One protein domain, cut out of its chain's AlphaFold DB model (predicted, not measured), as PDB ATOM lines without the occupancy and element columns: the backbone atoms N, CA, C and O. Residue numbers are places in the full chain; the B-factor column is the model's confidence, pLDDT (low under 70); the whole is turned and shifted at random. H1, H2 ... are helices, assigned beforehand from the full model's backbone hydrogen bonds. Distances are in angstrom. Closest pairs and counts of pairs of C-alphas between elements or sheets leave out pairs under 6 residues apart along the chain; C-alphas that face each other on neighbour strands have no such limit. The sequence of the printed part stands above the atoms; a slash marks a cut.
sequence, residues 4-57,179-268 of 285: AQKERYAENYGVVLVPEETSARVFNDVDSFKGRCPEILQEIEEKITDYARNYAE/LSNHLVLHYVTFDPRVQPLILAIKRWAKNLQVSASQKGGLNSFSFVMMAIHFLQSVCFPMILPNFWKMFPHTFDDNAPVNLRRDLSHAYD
ATOM      1  N   ALA A   4     -12.229 -68.420  19.597       78.94
ATOM      2  CA  ALA A   4     -11.969 -68.067  18.199       78.94
ATOM      3  C   ALA A   4     -13.130 -67.298  17.539       78.94
ATOM      4  O   ALA A   4     -12.926 -66.415  16.707       78.94
ATOM      5  N   GLN A   5     -14.377 -67.599  17.908       75.25
ATOM      6  CA  GLN A   5     -15.533 -66.859  17.409       75.25
ATOM      7  C   GLN A   5     -15.617 -65.443  18.018       75.25
ATOM      8  O   GLN A   5     -16.045 -64.521  17.321       75.25
ATOM      9  N   LYS A   6     -15.198 -65.248  19.281       74.38
ATOM     10  CA  LYS A   6     -15.102 -63.913  19.908       74.38
ATOM     11  C   LYS A   6     -14.027 -63.067  19.218       74.38
ATOM     12  O   LYS A   6     -14.294 -61.919  18.872       74.38
ATOM     13  N   GLU A   7     -12.864 -63.656  18.951       83.44
ATOM     14  CA  GLU A   7     -11.755 -63.018  18.226       83.44
ATOM     15  C   GLU A   7     -12.163 -62.608  16.811       83.44
ATOM     16  O   GLU A   7     -11.978 -61.456  16.425       83.44
ATOM     17  N   ARG A   8     -12.837 -63.499  16.075       82.56
ATOM     18  CA  ARG A   8     -13.339 -63.194  14.731       82.56
ATOM     19  C   ARG A   8     -14.360 -62.054  14.721       82.56
ATOM     20  O   ARG A   8     -14.374 -61.251  13.792       82.56
ATOM     21  N   TYR A   9     -15.244 -61.975  15.718       80.12
ATOM     22  CA  TYR A   9     -16.163 -60.839  15.835       80.12
ATOM     23  C   TYR A   9     -15.397 -59.550  16.154       80.12
ATOM     24  O   TYR A   9     -15.638 -58.526  15.520       80.12
ATOM     25  N   ALA A  10     -14.459 -59.598  17.103       82.50
ATOM     26  CA  ALA A  10     -13.653 -58.443  17.480       82.50
ATOM     27  C   ALA A  10     -12.874 -57.858  16.297       82.50
ATOM     28  O   ALA A  10     -12.882 -56.643  16.105       82.50
ATOM     29  N   GLU A  11     -12.291 -58.720  15.467       84.31
ATOM     30  CA  GLU A  11     -11.619 -58.333  14.228       84.31
ATOM     31  C   GLU A  11     -12.597 -57.700  13.225       84.31
ATOM     32  O   GLU A  11     -12.389 -56.568  12.789       84.31
ATOM     33  N   ASN A  12     -13.713 -58.374  12.922       82.06
ATOM     34  CA  ASN A  12     -14.681 -57.911  11.919       82.06
ATOM     35  C   ASN A  12     -15.379 -56.594  12.284       82.06
ATOM     36  O   ASN A  12     -15.772 -55.837  11.396       82.06
ATOM     37  N   TYR A  13     -15.583 -56.342  13.577       84.25
ATOM     38  CA  TYR A  13     -16.358 -55.204  14.071       84.25
ATOM     39  C   TYR A  13     -15.515 -54.196  14.854       84.25
ATOM     40  O   TYR A  13     -16.078 -53.295  15.467       84.25
ATOM     41  N   GLY A  14     -14.183 -54.325  14.850       82.50
ATOM     42  CA  GLY A  14     -13.258 -53.375  15.476       82.50
ATOM     43  C   GLY A  14     -13.366 -53.270  17.005       82.50
ATOM     44  O   GLY A  14     -12.964 -52.260  17.599       82.50
ATOM     45  N   VAL A  15     -13.922 -54.283  17.659       86.38
ATOM     46  CA  VAL A  15     -14.139 -54.303  19.108       86.38
ATOM     47  C   VAL A  15     -12.855 -54.716  19.827       86.38
ATOM     48  O   VAL A  15     -12.112 -55.572  19.362       86.38
ATOM     49  N   VAL A  16     -12.576 -54.096  20.975       84.56
ATOM     50  CA  VAL A  16     -11.493 -54.537  21.868       84.56
ATOM     51  C   VAL A  16     -12.058 -55.582  22.821       84.56
ATOM     52  O   VAL A  16     -13.037 -55.300  23.508       84.56
ATOM     53  N   LEU A  17     -11.472 -56.779  22.856       83.19
ATOM     54  CA  LEU A  17     -11.916 -57.835  23.765       83.19
ATOM     55  C   LEU A  17     -11.489 -57.543  25.203       83.19
ATOM     56  O   LEU A  17     -10.356 -57.136  25.458       83.19
ATOM     57  N   VAL A  18     -12.394 -57.806  26.142       84.19
ATOM     58  CA  VAL A  18     -12.087 -57.834  27.575       84.19
ATOM     59  C   VAL A  18     -11.663 -59.258  27.958       84.19
ATOM     60  O   VAL A  18     -12.296 -60.208  27.486       84.19
ATOM     61  N   PRO A  19     -10.624 -59.438  28.801       82.75
ATOM     62  CA  PRO A  19     -10.188 -60.762  29.237       82.75
ATOM     63  C   PRO A  19     -11.342 -61.602  29.788       82.75
ATOM     64  O   PRO A  19     -12.205 -61.102  30.520       82.75
ATOM     65  N   GLU A  20     -11.353 -62.893  29.456       77.56
ATOM     66  CA  GLU A  20     -12.444 -63.793  29.838       77.56
ATOM     67  C   GLU A  20     -12.601 -63.890  31.356       77.56
ATOM     68  O   GLU A  20     -13.716 -63.834  31.853       77.56
ATOM     69  N   GLU A  21     -11.504 -63.893  32.112       78.88
ATOM     70  CA  GLU A  21     -11.537 -63.876  33.581       78.88
ATOM     71  C   GLU A  21     -12.306 -62.670  34.147       78.88
ATOM     72  O   GLU A  21     -13.008 -62.777  35.154       78.88
ATOM     73  N   THR A  22     -12.207 -61.513  33.482       77.69
ATOM     74  CA  THR A  22     -12.883 -60.279  33.906       77.69
ATOM     75  C   THR A  22     -14.367 -60.301  33.548       77.69
ATOM     76  O   THR A  22     -15.202 -59.926  34.369       77.69
ATOM     77  N   SER A  23     -14.706 -60.750  32.335       78.19
ATOM     78  CA  SER A  23     -16.096 -60.795  31.864       78.19
ATOM     79  C   SER A  23     -16.884 -61.955  32.484       78.19
ATOM     80  O   SER A  23     -17.994 -61.743  32.970       78.19
ATOM     81  N   ALA A  24     -16.306 -63.157  32.552       78.69
ATOM     82  CA  ALA A  24     -16.965 -64.365  33.048       78.69
ATOM     83  C   ALA A  24     -17.399 -64.242  34.509       78.69
ATOM     84  O   ALA A  24     -18.473 -64.717  34.856       78.69
ATOM     85  N   ARG A  25     -16.621 -63.559  35.360       77.50
ATOM     86  CA  ARG A  25     -17.011 -63.342  36.760       77.50
ATOM     87  C   ARG A  25     -18.363 -62.629  36.869       77.50
ATOM     88  O   ARG A  25     -19.222 -63.079  37.614       77.50
ATOM     89  N   VAL A  26     -18.563 -61.566  36.087       76.38
ATOM     90  CA  VAL A  26     -19.813 -60.791  36.097       76.38
ATOM     91  C   VAL A  26     -20.989 -61.648  35.628       76.38
ATOM     92  O   VAL A  26     -22.037 -61.645  36.267       76.38
ATOM     93  N   PHE A  27     -20.821 -62.410  34.542       82.50
ATOM     94  CA  PHE A  27     -21.905 -63.249  34.021       82.50
ATOM     95  C   PHE A  27     -22.207 -64.450  34.913       82.50
ATOM     96  O   PHE A  27     -23.376 -64.748  35.110       82.50
ATOM     97  N   ASN A  28     -21.203 -65.067  35.537       85.44
ATOM     98  CA  ASN A  28     -21.414 -66.165  36.482       85.44
ATOM     99  C   ASN A  28     -22.241 -65.719  37.696       85.44
ATOM    100  O   ASN A  28     -23.137 -66.446  38.131       85.44
ATOM    101  N   ASP A  29     -21.976 -64.523  38.228       84.06
ATOM    102  CA  ASP A  29     -22.751 -63.966  39.340       84.06
ATOM    103  C   ASP A  29     -24.204 -63.689  38.921       84.06
ATOM    104  O   ASP A  29     -25.140 -64.022  39.655       84.06
ATOM    105  N   VAL A  30     -24.400 -63.137  37.718       84.88
ATOM    106  CA  VAL A  30     -25.729 -62.877  37.145       84.88
ATOM    107  C   VAL A  30     -26.483 -64.176  36.853       84.88
ATOM    108  O   VAL A  30     -27.658 -64.270  37.194       84.88
ATOM    109  N   ASP A  31     -25.834 -65.195  36.293       87.25
ATOM    110  CA  ASP A  31     -26.437 -66.498  35.987       87.25
ATOM    111  C   ASP A  31     -26.797 -67.260  37.267       87.25
ATOM    112  O   ASP A  31     -27.888 -67.824  37.385       87.25
ATOM    113  N   SER A  32     -25.925 -67.208  38.277       89.44
ATOM    114  CA  SER A  32     -26.203 -67.730  39.618       89.44
ATOM    115  C   SER A  32     -27.389 -67.014  40.271       89.44
ATOM    116  O   SER A  32     -28.232 -67.638  40.920       89.44
ATOM    117  N   PHE A  33     -27.493 -65.693  40.105       87.56
ATOM    118  CA  PHE A  33     -28.649 -64.933  40.574       87.56
ATOM    119  C   PHE A  33     -29.922 -65.295  39.795       87.56
ATOM    120  O   PHE A  33     -30.956 -65.548  40.410       87.56
ATOM    121  N   LYS A  34     -29.835 -65.425  38.465       88.56
ATOM    122  CA  LYS A  34     -30.939 -65.830  37.584       88.56
ATOM    123  C   LYS A  34     -31.494 -67.201  37.938       88.56
ATOM    124  O   LYS A  34     -32.707 -67.372  37.952       88.56
ATOM    125  N   GLY A  35     -30.623 -68.160  38.250       89.75
ATOM    126  CA  GLY A  35     -31.034 -69.497  38.675       89.75
ATOM    127  C   GLY A  35     -31.749 -69.511  40.028       89.75
ATOM    128  O   GLY A  35     -32.636 -70.332  40.240       89.75
ATOM    129  N   ARG A  36     -31.393 -68.594  40.940       92.06
ATOM    130  CA  ARG A  36     -32.000 -68.497  42.280       92.06
ATOM    131  C   ARG A  36     -33.293 -67.687  42.300       92.06
ATOM    132  O   ARG A  36     -34.206 -68.027  43.047       92.06
ATOM    133  N   CYS A  37     -33.356 -66.605  41.529       92.00
ATOM    134  CA  CYS A  37     -34.436 -65.622  41.586       92.00
ATOM    135  C   CYS A  37     -34.819 -65.108  40.182       92.00
ATOM    136  O   CYS A  37     -34.653 -63.916  39.904       92.00
ATOM    137  N   PRO A  38     -35.332 -65.970  39.283       90.88
ATOM    138  CA  PRO A  38     -35.657 -65.573  37.909       90.88
ATOM    139  C   PRO A  38     -36.743 -64.488  37.845       90.88
ATOM    140  O   PRO A  38     -36.626 -63.559  37.049       90.88
ATOM    141  N   GLU A  39     -37.732 -64.557  38.741       94.00
ATOM    142  CA  GLU A  39     -38.828 -63.585  38.891       94.00
ATOM    143  C   GLU A  39     -38.297 -62.150  39.087       94.00
ATOM    144  O   GLU A  39     -38.782 -61.204  38.475       94.00
ATOM    145  N   ILE A  40     -37.234 -61.986  39.890       92.44
ATOM    146  CA  ILE A  40     -36.647 -60.669  40.192       92.44
ATOM    147  C   ILE A  40     -35.982 -60.071  38.950       92.44
ATOM    148  O   ILE A  40     -36.062 -58.867  38.720       92.44
ATOM    149  N   LEU A  41     -35.307 -60.890  38.139       88.50
ATOM    150  CA  LEU A  41     -34.689 -60.397  36.907       88.50
ATOM    151  C   LEU A  41     -35.733 -59.986  35.875       88.50
ATOM    152  O   LEU A  41     -35.545 -58.967  35.214       88.50
ATOM    153  N   GLN A  42     -36.828 -60.739  35.775       90.38
ATOM    154  CA  GLN A  42     -37.950 -60.360  34.926       90.38
ATOM    155  C   GLN A  42     -38.559 -59.030  35.391       90.38
ATOM    156  O   GLN A  42     -38.747 -58.126  34.582       90.38
ATOM    157  N   GLU A  43     -38.764 -58.858  36.698       94.19
ATOM    158  CA  GLU A  43     -39.257 -57.602  37.268       94.19
ATOM    159  C   GLU A  43     -38.312 -56.420  36.975       94.19
ATOM    160  O   GLU A  43     -38.756 -55.308  36.684       94.19
ATOM    161  N   ILE A  44     -36.990 -56.635  37.028       91.88
ATOM    162  CA  ILE A  44     -35.998 -55.613  36.665       91.88
ATOM    163  C   ILE A  44     -36.107 -55.253  35.178       91.88
ATOM    164  O   ILE A  44     -36.095 -54.068  34.842       91.88
ATOM    165  N   GLU A  45     -36.218 -56.241  34.291       92.31
ATOM    166  CA  GLU A  45     -36.367 -56.020  32.849       92.31
ATOM    167  C   GLU A  45     -37.647 -55.237  32.521       92.31
ATOM    168  O   GLU A  45     -37.603 -54.254  31.769       92.31
ATOM    169  N   GLU A  46     -38.765 -55.602  33.149       94.56
ATOM    170  CA  GLU A  46     -40.038 -54.887  33.044       94.56
ATOM    171  C   GLU A  46     -39.891 -53.440  33.531       94.56
ATOM    172  O   GLU A  46     -40.204 -52.507  32.794       94.56
ATOM    173  N   LYS A  47     -39.288 -53.218  34.707       95.44
ATOM    174  CA  LYS A  47     -39.046 -51.870  35.257       95.44
ATOM    175  C   LYS A  47     -38.150 -51.001  34.377       95.44
ATOM    176  O   LYS A  47     -38.392 -49.797  34.270       95.44
ATOM    177  N   ILE A  48     -37.110 -51.573  33.770       95.69
ATOM    178  CA  ILE A  48     -36.224 -50.856  32.839       95.69
ATOM    179  C   ILE A  48     -37.009 -50.441  31.594       95.69
ATOM    180  O   ILE A  48     -36.948 -49.281  31.175       95.69
ATOM    181  N   THR A  49     -37.774 -51.374  31.032       94.19
ATOM    182  CA  THR A  49     -38.561 -51.147  29.819       94.19
ATOM    183  C   THR A  49     -39.665 -50.120  30.060       94.19
ATOM    184  O   THR A  49     -39.831 -49.188  29.271       94.19
ATOM    185  N   ASP A  50     -40.381 -50.235  31.175       95.25
ATOM    186  CA  ASP A  50     -41.439 -49.310  31.568       95.25
ATOM    187  C   ASP A  50     -40.891 -47.920  31.872       95.25
ATOM    188  O   ASP A  50     -41.507 -46.919  31.506       95.25
ATOM    189  N   TYR A  51     -39.715 -47.828  32.500       94.38
ATOM    190  CA  TYR A  51     -39.071 -46.538  32.712       94.38
ATOM    191  C   TYR A  51     -38.758 -45.851  31.383       94.38
ATOM    192  O   TYR A  51     -39.124 -44.692  31.201       94.38
ATOM    193  N   ALA A  52     -38.139 -46.562  30.439       93.81
ATOM    194  CA  ALA A  52     -37.847 -46.007  29.123       93.81
ATOM    195  C   ALA A  52     -39.129 -45.579  28.395       93.81
ATOM    196  O   ALA A  52     -39.198 -44.462  27.894       93.81
ATOM    197  N   ARG A  53     -40.173 -46.417  28.409       92.88
ATOM    198  CA  ARG A  53     -41.451 -46.125  27.742       92.88
ATOM    199  C   ARG A  53     -42.163 -44.901  28.319       92.88
ATOM    200  O   ARG A  53     -42.730 -44.121  27.564       92.88
ATOM    201  N   ASN A  54     -42.157 -44.747  29.640       93.19
ATOM    202  CA  ASN A  54     -42.949 -43.719  30.317       93.19
ATOM    203  C   ASN A  54     -42.205 -42.386  30.490       93.19
ATOM    204  O   ASN A  54     -42.851 -41.349  30.642       93.19
ATOM    205  N   TYR A  55     -40.868 -42.406  30.508       92.81
ATOM    206  CA  TYR A  55     -40.054 -41.223  30.800       92.81
ATOM    207  C   TYR A  55     -39.208 -40.728  29.633       92.81
ATOM    208  O   TYR A  55     -38.692 -39.616  29.746       92.81
ATOM    209  N   ALA A  56     -39.048 -41.492  28.548       91.75
ATOM    210  CA  ALA A  56     -38.496 -40.933  27.317       91.75
ATOM    211  C   ALA A  56     -39.361 -39.756  26.837       91.75
ATOM    212  O   ALA A  56     -40.563 -39.708  27.111       91.75
ATOM    213  N   GLU A  57     -38.723 -38.808  26.156       92.31
ATOM    214  CA  GLU A  57     -39.426 -37.692  25.524       92.31
ATOM    215  C   GLU A  57     -40.442 -38.205  24.506       92.31
ATOM    216  O   GLU A  57     -40.138 -39.077  23.687       92.31
ATOM    217  N   LEU A 179     -20.045 -34.812  16.291       88.12
ATOM    218  CA  LEU A 179     -19.573 -36.137  15.918       88.12
ATOM    219  C   LEU A 179     -19.846 -37.178  17.012       88.12
ATOM    220  O   LEU A 179     -20.338 -38.269  16.720       88.12
ATOM    221  N   SER A 180     -19.586 -36.832  18.276       90.00
ATOM    222  CA  SER A 180     -19.857 -37.736  19.397       90.00
ATOM    223  C   SER A 180     -21.355 -38.007  19.569       90.00
ATOM    224  O   SER A 180     -21.739 -39.165  19.747       90.00
ATOM    225  N   ASN A 181     -22.220 -36.996  19.433       92.38
ATOM    226  CA  ASN A 181     -23.673 -37.195  19.464       92.38
ATOM    227  C   ASN A 181     -24.151 -38.067  18.296       92.38
ATOM    228  O   ASN A 181     -24.976 -38.955  18.501       92.38
ATOM    229  N   HIS A 182     -23.605 -37.863  17.090       89.06
ATOM    230  CA  HIS A 182     -23.871 -38.720  15.932       89.06
ATOM    231  C   HIS A 182     -23.530 -40.177  16.205       89.06
ATOM    232  O   HIS A 182     -24.362 -41.065  16.004       89.06
ATOM    233  N   LEU A 183     -22.329 -40.430  16.715       90.62
ATOM    234  CA  LEU A 183     -21.894 -41.775  17.049       90.62
ATOM    235  C   LEU A 183     -22.815 -42.433  18.091       90.62
ATOM    236  O   LEU A 183     -23.242 -43.573  17.906       90.62
ATOM    237  N   VAL A 184     -23.149 -41.717  19.170       95.50
ATOM    238  CA  VAL A 184     -24.044 -42.233  20.216       95.50
ATOM    239  C   VAL A 184     -25.429 -42.531  19.654       95.50
ATOM    240  O   VAL A 184     -25.967 -43.603  19.922       95.50
ATOM    241  N   LEU A 185     -25.997 -41.638  18.844       94.88
ATOM    242  CA  LEU A 185     -27.302 -41.874  18.239       94.88
ATOM    243  C   LEU A 185     -27.300 -43.117  17.343       94.88
ATOM    244  O   LEU A 185     -28.256 -43.899  17.377       94.88
ATOM    245  N   HIS A 186     -26.236 -43.340  16.567       92.81
ATOM    246  CA  HIS A 186     -26.101 -44.564  15.778       92.81
ATOM    247  C   HIS A 186     -26.141 -45.811  16.664       92.81
ATOM    248  O   HIS A 186     -26.840 -46.761  16.323       92.81
ATOM    249  N   TYR A 187     -25.477 -45.814  17.821       95.94
ATOM    250  CA  TYR A 187     -25.587 -46.931  18.767       95.94
ATOM    251  C   TYR A 187     -26.991 -47.080  19.350       95.94
ATOM    252  O   TYR A 187     -27.529 -48.186  19.372       95.94
ATOM    253  N   VAL A 188     -27.603 -45.977  19.782       96.12
ATOM    254  CA  VAL A 188     -28.944 -45.962  20.386       96.12
ATOM    255  C   VAL A 188     -30.011 -46.482  19.419       96.12
ATOM    256  O   VAL A 188     -30.934 -47.178  19.834       96.12
ATOM    257  N   THR A 189     -29.876 -46.186  18.126       94.12
ATOM    258  CA  THR A 189     -30.822 -46.613  17.081       94.12
ATOM    259  C   THR A 189     -30.511 -47.984  16.481       94.12
ATOM    260  O   THR A 189     -31.365 -48.554  15.800       94.12
ATOM    261  N   PHE A 190     -29.319 -48.534  16.729       94.88
ATOM    262  CA  PHE A 190     -28.899 -49.815  16.165       94.88
ATOM    263  C   PHE A 190     -29.588 -51.016  16.828       94.88
ATOM    264  O   PHE A 190     -30.016 -51.932  16.123       94.88
ATOM    265  N   ASP A 191     -29.722 -51.012  18.158       95.50
ATOM    266  CA  ASP A 191     -30.358 -52.098  18.913       95.50
ATOM    267  C   ASP A 191     -31.345 -51.542  19.963       95.50
ATOM    268  O   ASP A 191     -30.976 -50.669  20.754       95.50
ATOM    269  N   PRO A 192     -32.596 -52.047  20.015       94.62
ATOM    270  CA  PRO A 192     -33.643 -51.505  20.886       94.62
ATOM    271  C   PRO A 192     -33.348 -51.646  22.385       94.62
ATOM    272  O   PRO A 192     -33.994 -50.980  23.188       94.62
ATOM    273  N   ARG A 193     -32.386 -52.488  22.786       94.62
ATOM    274  CA  ARG A 193     -31.986 -52.666  24.192       94.62
ATOM    275  C   ARG A 193     -31.068 -51.550  24.692       94.62
ATOM    276  O   ARG A 193     -30.926 -51.377  25.900       94.62
ATOM    277  N   VAL A 194     -30.449 -50.790  23.786       96.50
ATOM    278  CA  VAL A 194     -29.428 -49.786  24.121       96.50
ATOM    279  C   VAL A 194     -30.043 -48.613  24.874       96.50
ATOM    280  O   VAL A 194     -29.574 -48.262  25.956       96.50
ATOM    281  N   GLN A 195     -31.117 -48.027  24.335       96.38
ATOM    282  CA  GLN A 195     -31.764 -46.867  24.948       96.38
ATOM    283  C   GLN A 195     -32.289 -47.180  26.361       96.38
ATOM    284  O   GLN A 195     -31.909 -46.455  27.284       96.38
ATOM    285  N   PRO A 196     -33.083 -48.251  26.596       96.69
ATOM    286  CA  PRO A 196     -33.604 -48.530  27.931       96.69
ATOM    287  C   PRO A 196     -32.502 -48.796  28.954       96.69
ATOM    288  O   PRO A 196     -32.569 -48.276  30.068       96.69
ATOM    289  N   LEU A 197     -31.452 -49.532  28.566       96.38
ATOM    290  CA  LEU A 197     -30.308 -49.795  29.437       96.38
ATOM    291  C   LEU A 197     -29.617 -48.494  29.861       96.38
ATOM    292  O   LEU A 197     -29.381 -48.274  31.049       96.38
ATOM    293  N   ILE A 198     -29.315 -47.611  28.905       96.88
ATOM    294  CA  ILE A 198     -28.636 -46.344  29.193       96.88
ATOM    295  C   ILE A 198     -29.516 -45.436  30.058       96.88
ATOM    296  O   ILE A 198     -29.018 -44.848  31.019       96.88
ATOM    297  N   LEU A 199     -30.818 -45.333  29.771       95.44
ATOM    298  CA  LEU A 199     -31.746 -44.545  30.587       95.44
ATOM    299  C   LEU A 199     -31.829 -45.078  32.025       95.44
ATOM    300  O   LEU A 199     -31.804 -44.288  32.973       95.44
ATOM    301  N   ALA A 200     -31.859 -46.399  32.208       95.31
ATOM    302  CA  ALA A 200     -31.834 -47.019  33.529       95.31
ATOM    303  C   ALA A 200     -30.531 -46.723  34.288       95.31
ATOM    304  O   ALA A 200     -30.586 -46.328  35.454       95.31
ATOM    305  N   ILE A 201     -29.370 -46.828  33.627       94.94
ATOM    306  CA  ILE A 201     -28.063 -46.488  34.216       94.94
ATOM    307  C   ILE A 201     -28.014 -45.007  34.605       94.94
ATOM    308  O   ILE A 201     -27.604 -44.684  35.719       94.94
ATOM    309  N   LYS A 202     -28.476 -44.098  33.735       92.50
ATOM    310  CA  LYS A 202     -28.550 -42.659  34.037       92.50
ATOM    311  C   LYS A 202     -29.429 -42.391  35.259       92.50
ATOM    312  O   LYS A 202     -29.037 -41.627  36.139       92.50
ATOM    313  N   ARG A 203     -30.599 -43.035  35.344       91.81
ATOM    314  CA  ARG A 203     -31.504 -42.911  36.498       91.81
ATOM    315  C   ARG A 203     -30.850 -43.423  37.780       91.81
ATOM    316  O   ARG A 203     -30.905 -42.743  38.801       91.81
ATOM    317  N   TRP A 204     -30.228 -44.597  37.724       92.38
ATOM    318  CA  TRP A 204     -29.491 -45.184  38.843       92.38
ATOM    319  C   TRP A 204     -28.369 -44.255  39.327       92.38
ATOM    320  O   TRP A 204     -28.306 -43.937  40.515       92.38
ATOM    321  N   ALA A 205     -27.555 -43.739  38.404       90.69
ATOM    322  CA  ALA A 205     -26.448 -42.839  38.708       90.69
ATOM    323  C   ALA A 205     -26.920 -41.524  39.352       90.69
ATOM    324  O   ALA A 205     -26.329 -41.065  40.332       90.69
ATOM    325  N   LYS A 206     -28.022 -40.954  38.841       86.81
ATOM    326  CA  LYS A 206     -28.656 -39.752  39.401       86.81
ATOM    327  C   LYS A 206     -29.177 -39.999  40.817       86.81
ATOM    328  O   LYS A 206     -28.920 -39.194  41.707       86.81
ATOM    329  N   ASN A 207     -29.865 -41.119  41.040       88.75
ATOM    330  CA  ASN A 207     -30.433 -41.460  42.347       88.75
ATOM    331  C   ASN A 207     -29.358 -41.706  43.415       88.75
ATOM    332  O   ASN A 207     -29.565 -41.350  44.572       88.75
ATOM    333  N   LEU A 208     -28.212 -42.280  43.036       87.25
ATOM    334  CA  LEU A 208     -27.071 -42.480  43.936       87.25
ATOM    335  C   LEU A 208     -26.126 -41.274  44.017       87.25
ATOM    336  O   LEU A 208     -25.115 -41.345  44.707       87.25
ATOM    337  N   GLN A 209     -26.437 -40.175  43.319       83.12
ATOM    338  CA  GLN A 209     -25.634 -38.947  43.287       83.12
ATOM    339  C   GLN A 209     -24.170 -39.157  42.854       83.12
ATOM    340  O   GLN A 209     -23.298 -38.353  43.175       83.12
ATOM    341  N   VAL A 210     -23.896 -40.214  42.082       82.94
ATOM    342  CA  VAL A 210     -22.565 -40.468  41.499       82.94
ATOM    343  C   VAL A 210     -22.341 -39.666  40.212       82.94
ATOM    344  O   VAL A 210     -21.203 -39.472  39.781       82.94
ATOM    345  N   SER A 211     -23.422 -39.152  39.616       71.06
ATOM    346  CA  SER A 211     -23.396 -38.205  38.501       71.06
ATOM    347  C   SER A 211     -23.256 -36.764  39.011       71.06
ATOM    348  O   SER A 211     -24.230 -36.011  39.050       71.06
ATOM    349  N   ALA A 212     -22.064 -36.377  39.461       64.69
ATOM    350  CA  ALA A 212     -21.800 -35.021  39.947       64.69
ATOM    351  C   ALA A 212     -20.449 -34.513  39.433       64.69
ATOM    352  O   ALA A 212     -19.503 -34.370  40.204       64.69
ATOM    353  N   SER A 213     -20.355 -34.233  38.129       63.31
ATOM    354  CA  SER A 213     -19.120 -33.759  37.479       63.31
ATOM    355  C   SER A 213     -18.489 -32.555  38.183       63.31
ATOM    356  O   SER A 213     -17.284 -32.537  38.410       63.31
ATOM    357  N   GLN A 214     -19.315 -31.611  38.641       58.91
ATOM    358  CA  GLN A 214     -18.881 -30.421  39.386       58.91
ATOM    359  C   GLN A 214     -18.323 -30.725  40.791       58.91
ATOM    360  O   GLN A 214     -17.738 -29.856  41.428       58.91
ATOM    361  N   LYS A 215     -18.500 -31.952  41.293       62.44
ATOM    362  CA  LYS A 215     -17.964 -32.443  42.574       62.44
ATOM    363  C   LYS A 215     -16.958 -33.589  42.383       62.44
ATOM    364  O   LYS A 215     -16.716 -34.345  43.317       62.44
ATOM    365  N   GLY A 216     -16.405 -33.748  41.175       63.53
ATOM    366  CA  GLY A 216     -15.438 -34.804  40.847       63.53
ATOM    367  C   GLY A 216     -16.047 -36.170  40.492       63.53
ATOM    368  O   GLY A 216     -15.310 -37.144  40.368       63.53
ATOM    369  N   GLY A 217     -17.371 -36.266  40.327       68.44
ATOM    370  CA  GLY A 217     -18.054 -37.467  39.833       68.44
ATOM    371  C   GLY A 217     -18.001 -37.614  38.305       68.44
ATOM    372  O   GLY A 217     -17.553 -36.723  37.586       68.44
ATOM    373  N   LEU A 218     -18.501 -38.736  37.784       80.81
ATOM    374  CA  LEU A 218     -18.605 -38.952  36.335       80.81
ATOM    375  C   LEU A 218     -19.749 -38.115  35.743       80.81
ATOM    376  O   LEU A 218     -20.794 -37.941  36.371       80.81
ATOM    377  N   ASN A 219     -19.573 -37.601  34.524       84.69
ATOM    378  CA  ASN A 219     -20.653 -36.904  33.823       84.69
ATOM    379  C   ASN A 219     -21.602 -37.904  33.131       84.69
ATOM    380  O   ASN A 219     -21.289 -39.086  32.973       84.69
ATOM    381  N   SER A 220     -22.776 -37.433  32.702       85.81
ATOM    382  CA  SER A 220     -23.777 -38.271  32.023       85.81
ATOM    383  C   SER A 220     -23.218 -38.976  30.781       85.81
ATOM    384  O   SER A 220     -23.540 -40.139  30.547       85.81
ATOM    385  N   PHE A 221     -22.357 -38.307  30.010       90.12
ATOM    386  CA  PHE A 221     -21.732 -38.875  28.815       90.12
ATOM    387  C   PHE A 221     -20.764 -40.022  29.154       90.12
ATOM    388  O   PHE A 221     -20.722 -41.018  28.437       90.12
ATOM    389  N   SER A 222     -20.061 -39.963  30.289       92.06
ATOM    390  CA  SER A 222     -19.225 -41.067  30.774       92.06
ATOM    391  C   SER A 222     -20.041 -42.346  30.984       92.06
ATOM    392  O   SER A 222     -19.635 -43.406  30.516       92.06
ATOM    393  N   PHE A 223     -21.222 -42.258  31.608       94.31
ATOM    394  CA  PHE A 223     -22.104 -43.420  31.787       94.31
ATOM    395  C   PHE A 223     -22.615 -43.982  30.454       94.31
ATOM    396  O   PHE A 223     -22.692 -45.201  30.294       94.31
ATOM    397  N   VAL A 224     -22.915 -43.113  29.482       95.50
ATOM    398  CA  VAL A 224     -23.292 -43.517  28.116       95.50
ATOM    399  C   VAL A 224     -22.163 -44.315  27.460       95.50
ATOM    400  O   VAL A 224     -22.395 -45.416  26.965       95.50
ATOM    401  N   MET A 225     -20.930 -43.806  27.514       94.94
ATOM    402  CA  MET A 225     -19.770 -44.482  26.929       94.94
ATOM    403  C   MET A 225     -19.440 -45.799  27.633       94.94
ATOM    404  O   MET A 225     -19.109 -46.776  26.964       94.94
ATOM    405  N   MET A 226     -19.584 -45.868  28.959       95.12
ATOM    406  CA  MET A 226     -19.418 -47.115  29.714       95.12
ATOM    407  C   MET A 226     -20.450 -48.172  29.308       95.12
ATOM    408  O   MET A 226     -20.094 -49.336  29.132       95.12
ATOM    409  N   ALA A 227     -21.713 -47.781  29.122       96.31
ATOM    410  CA  ALA A 227     -22.763 -48.690  28.671       96.31
ATOM    411  C   ALA A 227     -22.512 -49.188  27.238       96.31
ATOM    412  O   ALA A 227     -22.622 -50.384  26.977       96.31
ATOM    413  N   ILE A 228     -22.112 -48.296  26.323       95.88
ATOM    414  CA  ILE A 228     -21.726 -48.673  24.955       95.88
ATOM    415  C   ILE A 228     -20.545 -49.647  24.988       95.88
ATOM    416  O   ILE A 228     -20.611 -50.698  24.358       95.88
ATOM    417  N   HIS A 229     -19.503 -49.351  25.767       93.81
ATOM    418  CA  HIS A 229     -18.348 -50.233  25.908       93.81
ATOM    419  C   HIS A 229     -18.738 -51.609  26.466       93.81
ATOM    420  O   HIS A 229     -18.304 -52.629  25.937       93.81
ATOM    421  N   PHE A 230     -19.602 -51.657  27.484       92.94
ATOM    422  CA  PHE A 230     -20.127 -52.917  28.011       92.94
ATOM    423  C   PHE A 230     -20.818 -53.743  26.916       92.94
ATOM    424  O   PHE A 230     -20.538 -54.933  26.772       92.94
ATOM    425  N   LEU A 231     -21.666 -53.104  26.105       93.62
ATOM    426  CA  LEU A 231     -22.397 -53.754  25.015       93.62
ATOM    427  C   LEU A 231     -21.519 -54.147  23.813       93.62
ATOM    428  O   LEU A 231     -21.906 -55.014  23.026       93.62
ATOM    429  N   GLN A 232     -20.370 -53.495  23.645       91.81
ATOM    430  CA  GLN A 232     -19.387 -53.825  22.615       91.81
ATOM    431  C   GLN A 232     -18.482 -54.971  23.047       91.81
ATOM    432  O   GLN A 232     -18.275 -55.894  22.276       91.81
ATOM    433  N   SER A 233     -17.931 -54.892  24.257       88.00
ATOM    434  CA  SER A 233     -16.705 -55.604  24.627       88.00
ATOM    435  C   SER A 233     -16.858 -56.574  25.793       88.00
ATOM    436  O   SER A 233     -16.013 -57.455  25.958       88.00
ATOM    437  N   VAL A 234     -17.888 -56.399  26.624       86.69
ATOM    438  CA  VAL A 234     -18.080 -57.196  27.844       86.69
ATOM    439  C   VAL A 234     -19.187 -58.220  27.646       86.69
ATOM    440  O   VAL A 234     -18.999 -59.383  27.992       86.69
ATOM    441  N   CYS A 235     -20.336 -57.813  27.099       84.00
ATOM    442  CA  CYS A 235     -21.477 -58.707  26.954       84.00
ATOM    443  C   CYS A 235     -21.255 -59.803  25.912       84.00
ATOM    444  O   CYS A 235     -20.566 -59.626  24.905       84.00
ATOM    445  N   PHE A 236     -21.866 -60.959  26.176       75.81
ATOM    446  CA  PHE A 236     -21.830 -62.087  25.267       75.81
ATOM    447  C   PHE A 236     -23.240 -62.676  25.053       75.81
ATOM    448  O   PHE A 236     -23.875 -63.053  26.038       75.81
ATOM    449  N   PRO A 237     -23.727 -62.800  23.799       81.69
ATOM    450  CA  PRO A 237     -23.104 -62.317  22.561       81.69
ATOM    451  C   PRO A 237     -22.963 -60.788  22.540       81.69
ATOM    452  O   PRO A 237     -23.783 -60.081  23.123       81.69
ATOM    453  N   MET A 238     -21.920 -60.292  21.866       85.81
ATOM    454  CA  MET A 238     -21.693 -58.852  21.703       85.81
ATOM    455  C   MET A 238     -22.881 -58.223  20.973       85.81
ATOM    456  O   MET A 238     -23.363 -58.762  19.974       85.81
ATOM    457  N   ILE A 239     -23.370 -57.102  21.502       90.81
ATOM    458  CA  ILE A 239     -24.595 -56.451  21.020       90.81
ATOM    459  C   ILE A 239     -24.254 -55.331  20.046       90.81
ATOM    460  O   ILE A 239     -24.924 -55.180  19.027       90.81
ATOM    461  N   LEU A 240     -23.215 -54.553  20.348       93.44
ATOM    462  CA  LEU A 240     -22.806 -53.418  19.532       93.44
ATOM    463  C   LEU A 240     -21.501 -53.712  18.778       93.44
ATOM    464  O   LEU A 240     -20.588 -54.333  19.328       93.44
ATOM    465  N   PRO A 241     -21.371 -53.255  17.524       92.75
ATOM    466  CA  PRO A 241     -20.083 -53.185  16.844       92.75
ATOM    467  C   PRO A 241     -19.308 -51.920  17.258       92.75
ATOM    468  O   PRO A 241     -19.829 -51.089  17.999       92.75
ATOM    469  N   ASN A 242     -18.090 -51.716  16.751       92.25
ATOM    470  CA  ASN A 242     -17.372 -50.443  16.859       92.25
ATOM    471  C   ASN A 242     -17.535 -49.613  15.574       92.25
ATOM    472  O   ASN A 242     -16.741 -49.730  14.639       92.25
ATOM    473  N   PHE A 243     -18.552 -48.746  15.529       89.62
ATOM    474  CA  PHE A 243     -18.840 -47.915  14.353       89.62
ATOM    475  C   PHE A 243     -17.703 -46.972  13.974       89.62
ATOM    476  O   PHE A 243     -17.476 -46.764  12.786       89.62
ATOM    477  N   TRP A 244     -16.956 -46.468  14.957       86.69
ATOM    478  CA  TRP A 244     -15.810 -45.600  14.703       86.69
ATOM    479  C   TRP A 244     -14.754 -46.305  13.848       86.69
ATOM    480  O   TRP A 244     -14.295 -45.767  12.845       86.69
ATOM    481  N   LYS A 245     -14.403 -47.549  14.201       87.25
ATOM    482  CA  LYS A 245     -13.423 -48.335  13.434       87.25
ATOM    483  C   LYS A 245     -13.977 -48.877  12.120       87.25
ATOM    484  O   LYS A 245     -13.221 -49.023  11.168       87.25
ATOM    485  N   MET A 246     -15.266 -49.206  12.069       85.81
ATOM    486  CA  MET A 246     -15.887 -49.752  10.859       85.81
ATOM    487  C   MET A 246     -16.113 -48.701   9.773       85.81
ATOM    488  O   MET A 246     -16.085 -49.033   8.590       85.81
ATOM    489  N   PHE A 247     -16.362 -47.451  10.165       85.62
ATOM    490  CA  PHE A 247     -16.720 -46.367   9.256       85.62
ATOM    491  C   PHE A 247     -15.826 -45.136   9.475       85.62
ATOM    492  O   PHE A 247     -16.336 -44.053   9.770       85.62
ATOM    493  N   PRO A 248     -14.496 -45.261   9.304       82.25
ATOM    494  CA  PRO A 248     -13.557 -44.182   9.608       82.25
ATOM    495  C   PRO A 248     -13.819 -42.922   8.776       82.25
ATOM    496  O   PRO A 248     -13.654 -41.828   9.284       82.25
ATOM    497  N   HIS A 249     -14.303 -43.050   7.536       80.06
ATOM    498  CA  HIS A 249     -14.659 -41.899   6.693       80.06
ATOM    499  C   HIS A 249     -15.931 -41.169   7.142       80.06
ATOM    500  O   HIS A 249     -16.117 -40.001   6.818       80.06
ATOM    501  N   THR A 250     -16.833 -41.857   7.847       76.44
ATOM    502  CA  THR A 250     -18.067 -41.261   8.377       76.44
ATOM    503  C   THR A 250     -17.798 -40.531   9.685       76.44
ATOM    504  O   THR A 250     -18.427 -39.510   9.947       76.44
ATOM    505  N   PHE A 251     -16.854 -41.042  10.480       74.62
ATOM    506  CA  PHE A 251     -16.491 -40.478  11.774       74.62
ATOM    507  C   PHE A 251     -15.076 -39.874  11.796       74.62
ATOM    508  O   PHE A 251     -14.407 -39.916  12.821       74.62
ATOM    509  N   ASP A 252     -14.612 -39.329  10.667       68.50
ATOM    510  CA  ASP A 252     -13.289 -38.704  10.567       68.50
ATOM    511  C   ASP A 252     -13.282 -37.337  11.266       68.50
ATOM    512  O   ASP A 252     -14.011 -36.416  10.879       68.50
ATOM    513  N   ASP A 253     -12.414 -37.186  12.265       61.00
ATOM    514  CA  ASP A 253     -12.194 -35.926  12.977       61.00
ATOM    515  C   ASP A 253     -11.712 -34.799  12.047       61.00
ATOM    516  O   ASP A 253     -11.995 -33.626  12.308       61.00
ATOM    517  N   ASN A 254     -11.053 -35.141  10.934       57.84
ATOM    518  CA  ASN A 254     -10.531 -34.188   9.952       57.84
ATOM    519  C   ASN A 254     -11.547 -33.797   8.871       57.84
ATOM    520  O   ASN A 254     -11.223 -32.995   7.992       57.84
ATOM    521  N   ALA A 255     -12.769 -34.342   8.904       54.56
ATOM    522  CA  ALA A 255     -13.800 -33.940   7.957       54.56
ATOM    523  C   ALA A 255     -14.061 -32.424   8.090       54.56
ATOM    524  O   ALA A 255     -14.272 -31.933   9.209       54.56
ATOM    525  N   PRO A 256     -14.059 -31.663   6.976       46.19
ATOM    526  CA  PRO A 256     -14.218 -30.215   7.020       46.19
ATOM    527  C   PRO A 256     -15.523 -29.845   7.726       46.19
ATOM    528  O   PRO A 256     -16.533 -30.534   7.583       46.19
ATOM    529  N   VAL A 257     -15.535 -28.729   8.462       48.25
ATOM    530  CA  VAL A 257     -16.711 -28.271   9.232       48.25
ATOM    531  C   VAL A 257     -17.971 -28.156   8.353       48.25
ATOM    532  O   VAL A 257     -19.086 -28.361   8.827       48.25
ATOM    533  N   ASN A 258     -17.804 -27.942   7.043       39.31
ATOM    534  CA  ASN A 258     -18.893 -27.954   6.064       39.31
ATOM    535  C   ASN A 258     -19.583 -29.331   5.914       39.31
ATOM    536  O   ASN A 258     -20.795 -29.366   5.740       39.31
ATOM    537  N   LEU A 259     -18.872 -30.455   6.088       39.28
ATOM    538  CA  LEU A 259     -19.472 -31.798   6.155       39.28
ATOM    539  C   LEU A 259     -20.262 -31.998   7.462       39.28
ATOM    540  O   LEU A 259     -21.315 -32.627   7.466       39.28
ATOM    541  N   ARG A 260     -19.798 -31.405   8.576       51.91
ATOM    542  CA  ARG A 260     -20.532 -31.388   9.860       51.91
ATOM    543  C   ARG A 260     -21.836 -30.581   9.750       51.91
ATOM    544  O   ARG A 260     -22.836 -30.920  10.379       51.91
ATOM    545  N   ARG A 261     -21.837 -29.553   8.893       43.47
ATOM    546  CA  ARG A 261     -23.016 -28.764   8.498       43.47
ATOM    547  C   ARG A 261     -24.070 -29.635   7.801       43.47
ATOM    548  O   ARG A 261     -25.224 -29.613   8.226       43.47
ATOM    549  N   ASP A 262     -23.671 -30.460   6.830       40.19
ATOM    550  CA  ASP A 262     -24.576 -31.392   6.133       40.19
ATOM    551  C   ASP A 262     -25.082 -32.523   7.035       40.19
ATOM    552  O   ASP A 262     -26.254 -32.892   6.967       40.19
ATOM    553  N   LEU A 263     -24.248 -33.019   7.952       44.22
ATOM    554  CA  LEU A 263     -24.652 -34.020   8.942       44.22
ATOM    555  C   LEU A 263     -25.739 -33.489   9.897       44.22
ATOM    556  O   LEU A 263     -26.663 -34.222  10.246       44.22
ATOM    557  N   SER A 264     -25.708 -32.191  10.225       42.16
ATOM    558  CA  SER A 264     -26.767 -31.538  11.005       42.16
ATOM    559  C   SER A 264     -28.087 -31.354  10.239       42.16
ATOM    560  O   SER A 264     -29.136 -31.294  10.868       42.16
ATOM    561  N   HIS A 265     -28.052 -31.274   8.903       38.88
ATOM    562  CA  HIS A 265     -29.246 -31.184   8.045       38.88
ATOM    563  C   HIS A 265     -29.797 -32.557   7.643       38.88
ATOM    564  O   HIS A 265     -30.992 -32.693   7.375       38.88
ATOM    565  N   ALA A 266     -28.947 -33.585   7.616       36.38
ATOM    566  CA  ALA A 266     -29.371 -34.967   7.435       36.38
ATOM    567  C   ALA A 266     -30.281 -35.426   8.588       36.38
ATOM    568  O   ALA A 266     -31.172 -36.239   8.357       36.38
ATOM    569  N   TYR A 267     -30.127 -34.858   9.791       40.78
ATOM    570  CA  TYR A 267     -31.019 -35.120  10.922       40.78
ATOM    571  C   TYR A 267     -32.450 -34.654  10.720       40.78
ATOM    572  O   TYR A 267     -33.364 -35.450  10.916       40.78
ATOM    573  N   ASP A 268     -32.642 -33.423  10.247       39.44
ATOM    574  CA  ASP A 268     -33.981 -32.875  10.002       39.44
ATOM    575  C   ASP A 268     -34.729 -33.640   8.892       39.44
ATOM    576  O   ASP A 268     -35.954 -33.584   8.800       39.44
TER     577      ASP A 268
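This is residues 4 to 57 and 179 to 268 of the 285 residues of an uncharacterized protein of Steinernema carpocapsae (UniProt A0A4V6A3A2). H5 and H6 cross steeply in the core, and one end of the long H3 packs across H5. H2 and H3 meet at a corner as an L, where residues 35 to 40 stick out; H8 has its centre farthest from the mean of the C-alphas, at 24.2 A, while H1 is only just apart from H6, with their closest C-alphas 8.3 A apart. The printed part has 144 residues with eight named helices, H1 to H8 in order, and no named strand: all helix. It is only just compact, close to loose, with a radius of gyration of the C-alphas of 17.5 A and spans of 56 by 40 by 31 A.

H1, residues 4 to 13, only just touches H7, residues 243 to 246, with 3 pairs of C-alphas within 8 A, the closest Tyr 13 and Met 246 at 6.3 A. H2, residues 20 to 36, is close but not clearly touching H3, residues 38 to 55; their closest C-alphas, Lys 34 and Leu 41, are 6.6 A apart, and the lines are about perpendicular at 77 degrees. Residues 48 to 52 of H3 touch the hub H5, residues 194 to 207, about perpendicular at 90 degrees; the closest C-alphas, Ala 52 and Pro 196, are 5.1 A apart. H4, residues 179 to 190, touches H5 only at the corner, closest at C-alphas 188 and 194, 5.4 A. H6, residues 220 to 234, touches H5 at a steep tilt of 49 degrees, opposite ways, closest at C-alphas 198 and 224, 6.1 A. H8, residues 257 to 268, is close but not clearly touching H4, closest at C-alphas 260 and 179, 7.8 A. Every O i to N i+4 pair is within hydrogen-bond range in H1, H3, H4, H5 and H6, with 11 of 13 in H2 and 6 of 8 in H8; H7 is too short for one.

H1 begins at C-alpha 4 (-11.969, -68.067, 18.199). H2 is 23.7 A long, H3 25.7 A, H5 20.1 A and H6 20.2 A. H8 ends at C-alpha 268 (-33.981, -32.875, 10.002).

The farthest C-alphas, Arg 36 and Asn 258, are 55.9 A apart. Residues 58 to 178 are not printed, a gap of 22.1 A between C-alphas 57 and 179. The link from H5 to H6 is long. pLDDT is under 70 in residues 212 to 217 and 252 to 268.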